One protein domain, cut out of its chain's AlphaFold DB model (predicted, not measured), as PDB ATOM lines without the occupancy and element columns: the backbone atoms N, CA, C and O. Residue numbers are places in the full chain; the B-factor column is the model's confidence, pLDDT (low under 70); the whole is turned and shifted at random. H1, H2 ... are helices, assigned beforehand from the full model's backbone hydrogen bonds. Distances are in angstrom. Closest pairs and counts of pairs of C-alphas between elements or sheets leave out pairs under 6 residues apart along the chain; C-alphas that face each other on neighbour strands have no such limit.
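What this domain is: This is residues 41 to 96 of the 255 residues of an uncharacterized protein of Lentithecium fluviatile CBS 122367 (UniProt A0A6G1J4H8). Two helices cross at a steep angle, the first part of H1 meeting the middle of H2, and a long loop, residues 58 to 69, swings out from the end of H1 to the start of H2. The tail after H2, residues 88 to 96, folds back toward the first printed residues. The printed part has 56 residues with two named helices, H1 then H2, and no named strand; its class is all helix. It is elongated, spanning 40 by 22 by 18 A, and only just loose, close to compact, with a radius of gyration of the C-alphas of 12.3 A.

Where its parts are: H1, residues 44 to 57, begins at C-alpha 44 (-4.677, 13.742, -100.261) and is 20.1 A long from first to last C-alpha. H2, residues 70 to 87, is 25.8 A long and ends at C-alpha 87 (-5.175, 14.936, -111.635).

How they stand to each other: H1 and H2 touch, their closest C-alphas being those of Arg 48 and Tyr 79, 5.3 A apart. They run opposite ways at a steep tilt of 62 degrees. In H1 and H2 every O i to N i+4 pair is within hydrogen-bond range.

The domain as a whole: The C-alphas farthest apart, Gln 66 and Lys 96, are 40.8 A apart. The link from H1 to H2 is long, and the printed part has no cut. Residues 95 to 96 have pLDDT under 70.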
ATOM      1  N   PHE A  41       2.497  10.556-102.070       96.00
ATOM      2  CA  PHE A  41       1.941  10.945-100.776       96.00
ATOM      3  C   PHE A  41       1.038   9.839-100.242       96.00
ATOM      4  O   PHE A  41       0.310   9.214-101.004       96.00
ATOM      5  N   GLU A  42       1.008   9.651 -98.923       95.00
ATOM      6  CA  GLU A  42       0.156   8.641 -98.274       95.00
ATOM      7  C   GLU A  42      -1.340   8.842 -98.574       95.00
ATOM      8  O   GLU A  42      -2.079   7.887 -98.793       95.00
ATOM      9  N   ASN A  43      -1.801  10.095 -98.580       94.62
ATOM     10  CA  ASN A  43      -3.184  10.470 -98.866       94.62
ATOM     11  C   ASN A  43      -3.268  11.941 -99.319       94.62
ATOM     12  O   ASN A  43      -2.307  12.707 -99.209       94.62
ATOM     13  N   ILE A  44      -4.446  12.365 -99.789       94.81
ATOM     14  CA  ILE A  44      -4.677  13.742-100.261       94.81
ATOM     15  C   ILE A  44      -4.531  14.802 -99.148       94.81
ATOM     16  O   ILE A  44      -4.229  15.966 -99.415       94.81
ATOM     17  N   ASN A  45      -4.710  14.427 -97.876       95.19
ATOM     18  CA  ASN A  45      -4.512  15.352 -96.757       95.19
ATOM     19  C   ASN A  45      -3.021  15.612 -96.496       95.19
ATOM     20  O   ASN A  45      -2.656  16.736 -96.142       95.19
ATOM     21  N   ALA A  46      -2.160  14.613 -96.711       96.19
ATOM     22  CA  ALA A  46      -0.710  14.754 -96.626       96.19
ATOM     23  C   ALA A  46      -0.180  15.709 -97.705       96.19
ATOM     24  O   ALA A  46       0.588  16.621 -97.394       96.19
ATOM     25  N   SER A  47      -0.663  15.583 -98.947       96.88
ATOM     26  CA  SER A  47      -0.304  16.525-100.014       96.88
ATOM     27  C   SER A  47      -0.826  17.938 -99.726       96.88
ATOM     28  O   SER A  47      -0.076  18.902 -99.864       96.88
ATOM     29  N   ARG A  48      -2.044  18.098 -99.186       96.88
ATOM     30  CA  ARG A  48      -2.551  19.407 -98.720       96.88
ATOM     31  C   ARG A  48      -1.655  20.046 -97.649       96.88
ATOM     32  O   ARG A  48      -1.362  21.240 -97.722       96.88
ATOM     33  N   ALA A  49      -1.225  19.276 -96.646       97.06
ATOM     34  CA  ALA A  49      -0.338  19.764 -95.584       97.06
ATOM     35  C   ALA A  49       1.037  20.189 -96.129       97.06
ATOM     36  O   ALA A  49       1.619  21.183 -95.677       97.06
ATOM     37  N   TRP A  50       1.529  19.479 -97.144       97.31
ATOM     38  CA  TRP A  50       2.741  19.851 -97.860       97.31
ATOM     39  C   TRP A  50       2.582  21.196 -98.585       97.31
ATOM     40  O   TRP A  50       3.412  22.086 -98.393       97.31
ATOM     41  N   VAL A  51       1.472  21.412 -99.306       96.88
ATOM     42  CA  VAL A  51       1.179  22.706 -99.955       96.88
ATOM     43  C   VAL A  51       1.150  23.839 -98.933       96.88
ATOM     44  O   VAL A  51       1.785  24.868 -99.161       96.88
ATOM     45  N   LYS A  52       0.496  23.644 -97.779       96.44
ATOM     46  CA  LYS A  52       0.473  24.637 -96.689       96.44
ATOM     47  C   LYS A  52       1.886  25.024 -96.240       96.44
ATOM     48  O   LYS A  52       2.185  26.203 -96.064       96.44
ATOM     49  N   THR A  53       2.769  24.038 -96.090       96.75
ATOM     50  CA  THR A  53       4.170  24.262 -95.693       96.75
ATOM     51  C   THR A  53       4.933  25.058 -96.753       96.75
ATOM     52  O   THR A  53       5.664  25.991 -96.419       96.75
ATOM     53  N   MET A  54       4.709  24.756 -98.033       95.31
ATOM     54  CA  MET A  54       5.328  25.475 -99.149       95.31
ATOM     55  C   MET A  54       4.830  26.912 -99.282       95.31
ATOM     56  O   MET A  54       5.633  27.820 -99.493       95.31
ATOM     57  N   CYS A  55       3.526  27.138 -99.121       94.62
ATOM     58  CA  CYS A  55       2.938  28.476 -99.167       94.62
ATOM     59  C   CYS A  55       3.462  29.340 -98.018       94.62
ATOM     60  O   CYS A  55       3.845  30.489 -98.239       94.62
ATOM     61  N   LYS A  56       3.605  28.749 -96.822       93.81
ATOM     62  CA  LYS A  56       4.241  29.399 -95.670       93.81
ATOM     63  C   LYS A  56       5.706  29.751 -95.942       93.81
ATOM     64  O   LYS A  56       6.125  30.861 -95.638       93.81
ATOM     65  N   GLY A  57       6.472  28.838 -96.545       93.25
ATOM     66  CA  GLY A  57       7.872  29.083 -96.913       93.25
ATOM     67  C   GLY A  57       8.052  30.177 -97.972       93.25
ATOM     68  O   GLY A  57       9.088  30.833 -98.004       93.25
ATOM     69  N   LYS A  58       7.037  30.398 -98.812       91.06
ATOM     70  CA  LYS A  58       7.021  31.428 -99.861       91.06
ATOM     71  C   LYS A  58       6.310  32.720 -99.468       91.06
ATOM     72  O   LYS A  58       6.202  33.608-100.310       91.06
ATOM     73  N   CYS A  59       5.818  32.814 -98.233       92.25
ATOM     74  CA  CYS A  59       5.031  33.949 -97.752       92.25
ATOM     75  C   CYS A  59       3.855  34.293 -98.686       92.25
ATOM     76  O   CYS A  59       3.609  35.462 -98.970       92.25
ATOM     77  N   ILE A  60       3.148  33.275 -99.195       91.62
ATOM     78  CA  ILE A  60       1.937  33.497 -99.994       91.62
ATOM     79  C   ILE A  60       0.838  33.985 -99.053       91.62
ATOM     80  O   ILE A  60       0.443  33.267 -98.136       91.62
ATOM     81  N   GLU A  61       0.358  35.202 -99.290       91.75
ATOM     82  CA  GLU A  61      -0.729  35.813 -98.532       91.75
ATOM     83  C   GLU A  61      -2.041  35.710 -99.315       91.75
ATOM     84  O   GLU A  61      -2.164  36.204-100.442       91.75
ATOM     85  N   TYR A  62      -3.037  35.070 -98.706       91.06
ATOM     86  CA  TYR A  62      -4.372  34.965 -99.277       91.06
ATOM     87  C   TYR A  62      -5.150  36.250 -99.027       91.06
ATOM     88  O   TYR A  62      -5.233  36.745 -97.904       91.06
ATOM     89  N   LYS A  63      -5.775  36.783-100.080       90.25
ATOM     90  CA  LYS A  63      -6.607  37.978 -99.949       90.25
ATOM     91  C   LYS A  63      -7.836  37.652 -99.085       90.25
ATOM     92  O   LYS A  63      -8.607  36.771 -99.475       90.25
ATOM     93  N   PRO A  64      -8.070  38.364 -97.969       89.75
ATOM     94  CA  PRO A  64      -9.258  38.142 -97.159       89.75
ATOM     95  C   PRO A  64     -10.511  38.481 -97.973       89.75
ATOM     96  O   PRO A  64     -10.554  39.480 -98.700       89.75
ATOM     97  N   PHE A  65     -11.534  37.640 -97.849       90.56
ATOM     98  CA  PHE A  65     -12.840  37.850 -98.463       90.56
ATOM     99  C   PHE A  65     -13.862  38.175 -97.374       90.56
ATOM    100  O   PHE A  65     -13.884  37.534 -96.325       90.56
ATOM    101  N   GLN A  66     -14.699  39.191 -97.594       91.75
ATOM    102  CA  GLN A  66     -15.652  39.633 -96.580       91.75
ATOM    103  C   GLN A  66     -16.634  38.503 -96.235       91.75
ATOM    104  O   GLN A  66     -17.300  37.967 -97.117       91.75
ATOM    105  N   GLY A  67     -16.721  38.155 -94.948       89.06
ATOM    106  CA  GLY A  67     -17.619  37.108 -94.451       89.06
ATOM    107  C   GLY A  67     -17.080  35.680 -94.556       89.06
ATOM    108  O   GLY A  67     -17.792  34.755 -94.184       89.06
ATOM    109  N   VAL A  68     -15.840  35.481 -95.017       89.50
ATOM    110  CA  VAL A  68     -15.202  34.159 -95.066       89.50
ATOM    111  C   VAL A  68     -13.933  34.191 -94.228       89.50
ATOM    112  O   VAL A  68     -13.131  35.119 -94.332       89.50
ATOM    113  N   ASN A  69     -13.739  33.174 -93.389       91.50
ATOM    114  CA  ASN A  69     -12.516  33.055 -92.606       91.50
ATOM    115  C   ASN A  69     -11.319  32.845 -93.552       91.50
ATOM    116  O   ASN A  69     -11.357  31.981 -94.432       91.50
ATOM    117  N   ALA A  70     -10.250  33.623 -93.364       90.81
ATOM    118  CA  ALA A  70      -9.029  33.502 -94.152       90.81
ATOM    119  C   ALA A  70      -8.481  32.066 -94.127       90.81
ATOM    120  O   ALA A  70      -8.196  31.520 -95.185       90.81
ATOM    121  N   GLU A  71      -8.456  31.408 -92.962       92.19
ATOM    122  CA  GLU A  71      -7.945  30.038 -92.811       92.19
ATOM    123  C   GLU A  71      -8.738  29.010 -93.639       92.19
ATOM    124  O   GLU A  71      -8.169  28.059 -94.190       92.19
ATOM    125  N   GLN A  72     -10.052  29.214 -93.779       92.19
ATOM    126  CA  GLN A  72     -10.885  28.381 -94.645       92.19
ATOM    127  C   GLN A  72     -10.480  28.576 -96.105       92.19
ATOM    128  O   GLN A  72     -10.239  27.589 -96.800       92.19
ATOM    129  N   MET A  73     -10.326  29.828 -96.554       94.06
ATOM    130  CA  MET A  73      -9.866  30.143 -97.912       94.06
ATOM    131  C   MET A  73      -8.516  29.492 -98.226       94.06
ATOM    132  O   MET A  73      -8.371  28.892 -99.294       94.06
ATOM    133  N   GLU A  74      -7.554  29.541 -97.296       94.62
ATOM    134  CA  GLU A  74      -6.260  28.868 -97.479       94.62
ATOM    135  C   GLU A  74      -6.451  27.357 -97.617       94.62
ATOM    136  O   GLU A  74      -5.913  26.728 -98.527       94.62
ATOM    137  N   THR A  75      -7.250  26.756 -96.731       95.19
ATOM    138  CA  THR A  75      -7.496  25.310 -96.722       95.19
ATOM    139  C   THR A  75      -8.124  24.836 -98.033       95.19
ATOM    140  O   THR A  75      -7.684  23.822 -98.585       95.19
ATOM    141  N   TYR A  76      -9.085  25.592 -98.572       94.62
ATOM    142  CA  TYR A  76      -9.690  25.330 -99.879       94.62
ATOM    143  C   TYR A  76      -8.679  25.456-101.016       94.62
ATOM    144  O   TYR A  76      -8.562  24.544-101.840       94.62
ATOM    145  N   ALA A  77      -7.912  26.549-101.052       95.69
ATOM    146  CA  ALA A  77      -6.895  26.754-102.076       95.69
ATOM    147  C   ALA A  77      -5.849  25.626-102.058       95.69
ATOM    148  O   ALA A  77      -5.540  25.050-103.104       95.69
ATOM    149  N   HIS A  78      -5.363  25.240-100.874       96.69
ATOM    150  CA  HIS A  78      -4.415  24.140-100.702       96.69
ATOM    151  C   HIS A  78      -4.983  22.803-101.198       96.69
ATOM    152  O   HIS A  78      -4.296  22.079-101.919       96.69
ATOM    153  N   TYR A  79      -6.232  22.479-100.846       96.81
ATOM    154  CA  TYR A  79      -6.878  21.235-101.265       96.81
ATOM    155  C   TYR A  79      -7.056  21.162-102.785       96.81
ATOM    156  O   TYR A  79      -6.660  20.179-103.409       96.81
ATOM    157  N   HIS A  80      -7.589  22.219-103.405       95.75
ATOM    158  CA  HIS A  80      -7.783  22.243-104.855       95.75
ATOM    159  C   HIS A  80      -6.462  22.232-105.628       95.75
ATOM    160  O   HIS A  80      -6.387  21.621-106.692       95.75
ATOM    161  N   THR A  81      -5.408  22.845-105.085       96.62
ATOM    162  CA  THR A  81      -4.063  22.769-105.676       96.62
ATOM    163  C   THR A  81      -3.529  21.340-105.641       96.62
ATOM    164  O   THR A  81      -3.081  20.835-106.667       96.62
ATOM    165  N   ALA A  82      -3.634  20.668-104.489       96.94
ATOM    166  CA  ALA A  82      -3.228  19.272-104.342       96.94
ATOM    167  C   ALA A  82      -4.013  18.346-105.281       96.94
ATOM    168  O   ALA A  82      -3.425  17.500-105.951       96.94
ATOM    169  N   ARG A  83      -5.330  18.554-105.397       95.69
ATOM    170  CA  ARG A  83      -6.187  17.802-106.320       95.69
ATOM    171  C   ARG A  83      -5.787  18.008-107.783       95.69
ATOM    172  O   ARG A  83      -5.646  17.025-108.497       95.69
ATOM    173  N   ARG A  84      -5.540  19.248-108.224       95.12
ATOM    174  CA  ARG A  84      -5.082  19.531-109.600       95.12
ATOM    175  C   ARG A  84      -3.727  18.900-109.904       95.12
ATOM    176  O   ARG A  84      -3.534  18.368-110.992       95.12
ATOM    177  N   ALA A  85      -2.798  18.946-108.952       96.06
ATOM    178  CA  ALA A  85      -1.490  18.318-109.108       96.06
ATOM    179  C   ALA A  85      -1.597  16.784-109.215       96.06
ATOM    180  O   ALA A  85      -0.917  16.185-110.045       96.06
ATOM    181  N   TYR A  86      -2.505  16.163-108.454       96.00
ATOM    182  CA  TYR A  86      -2.816  14.738-108.579       96.00
ATOM    183  C   TYR A  86      -3.447  14.397-109.938       96.00
ATOM    184  O   TYR A  86      -2.976  13.502-110.632       96.00
ATOM    185  N   GLU A  87      -4.475  15.144-110.355       93.75
ATOM    186  CA  GLU A  87      -5.175  14.936-111.635       93.75
ATOM    187  C   GLU A  87      -4.247  15.125-112.849       93.75
ATOM    188  O   GLU A  87      -4.420  14.464-113.870       93.75
ATOM    189  N   ALA A  88      -3.233  15.985-112.730       94.88
ATOM    190  CA  ALA A  88      -2.204  16.179-113.747       94.88
ATOM    191  C   ALA A  88      -1.043  15.163-113.673       94.88
ATOM    192  O   ALA A  88      -0.139  15.219-114.504       94.88
ATOM    193  N   GLY A  89      -1.058  14.236-112.708       94.94
ATOM    194  CA  GLY A  89      -0.058  13.175-112.579       94.94
ATOM    195  C   GLY A  89       1.299  13.632-112.038       94.94
ATOM    196  O   GLY A  89       2.291  12.944-112.262       94.94
ATOM    197  N   TYR A  90       1.366  14.770-111.334       96.69
ATOM    198  CA  TYR A  90       2.616  15.238-110.711       96.69
ATOM    199  C   TYR A  90       3.049  14.377-109.524       96.69
ATOM    200  O   TYR A  90       4.230  14.343-109.199       96.69
ATOM    201  N   PHE A  91       2.104  13.703-108.868       96.50
ATOM    202  CA  PHE A  91       2.384  12.770-107.786       96.50
ATOM    203  C   PHE A  91       1.351  11.644-107.762       96.50
ATOM    204  O   PHE A  91       0.236  11.795-108.266       96.50
ATOM    205  N   SER A  92       1.714  10.525-107.139       95.75
ATOM    206  CA  SER A  92       0.814   9.394-106.895       95.75
ATOM    207  C   SER A  92       0.342   9.365-105.444       95.75
ATOM    208  O   SER A  92       1.054   9.780-104.530       95.75
ATOM    209  N   LEU A  93      -0.866   8.863-105.210       95.31
ATOM    210  CA  LEU A  93      -1.308   8.539-103.860       95.31
ATOM    211  C   LEU A  93      -0.897   7.098-103.563       95.31
ATOM    212  O   LEU A  93      -1.361   6.175-104.229       95.31
ATOM    213  N   ASP A  94      -0.069   6.908-102.540       87.00
ATOM    214  CA  ASP A  94       0.293   5.602-101.980       87.00
ATOM    215  C   ASP A  94      -0.871   5.009-101.184       87.00
ATOM    216  O   ASP A  94      -0.649   4.299-100.202       87.00
ATOM    217  N   GLU A  95      -2.114   5.294-101.592       67.44
ATOM    218  CA  GLU A  95      -3.323   4.735-101.013       67.44
ATOM    219  C   GLU A  95      -3.307   3.234-101.296       67.44
ATOM    220  O   GLU A  95      -3.896   2.699-102.232       67.44
ATOM    221  N   LYS A  96      -2.539   2.533-100.473       56.50
ATOM    222  CA  LYS A  96      -2.652   1.128-100.208       56.50
ATOM    223  C   LYS A  96      -3.817   1.104 -99.234       56.50
ATOM    224  O   LYS A  96      -3.604   1.365 -98.048       56.50
TER     225      LYS A  96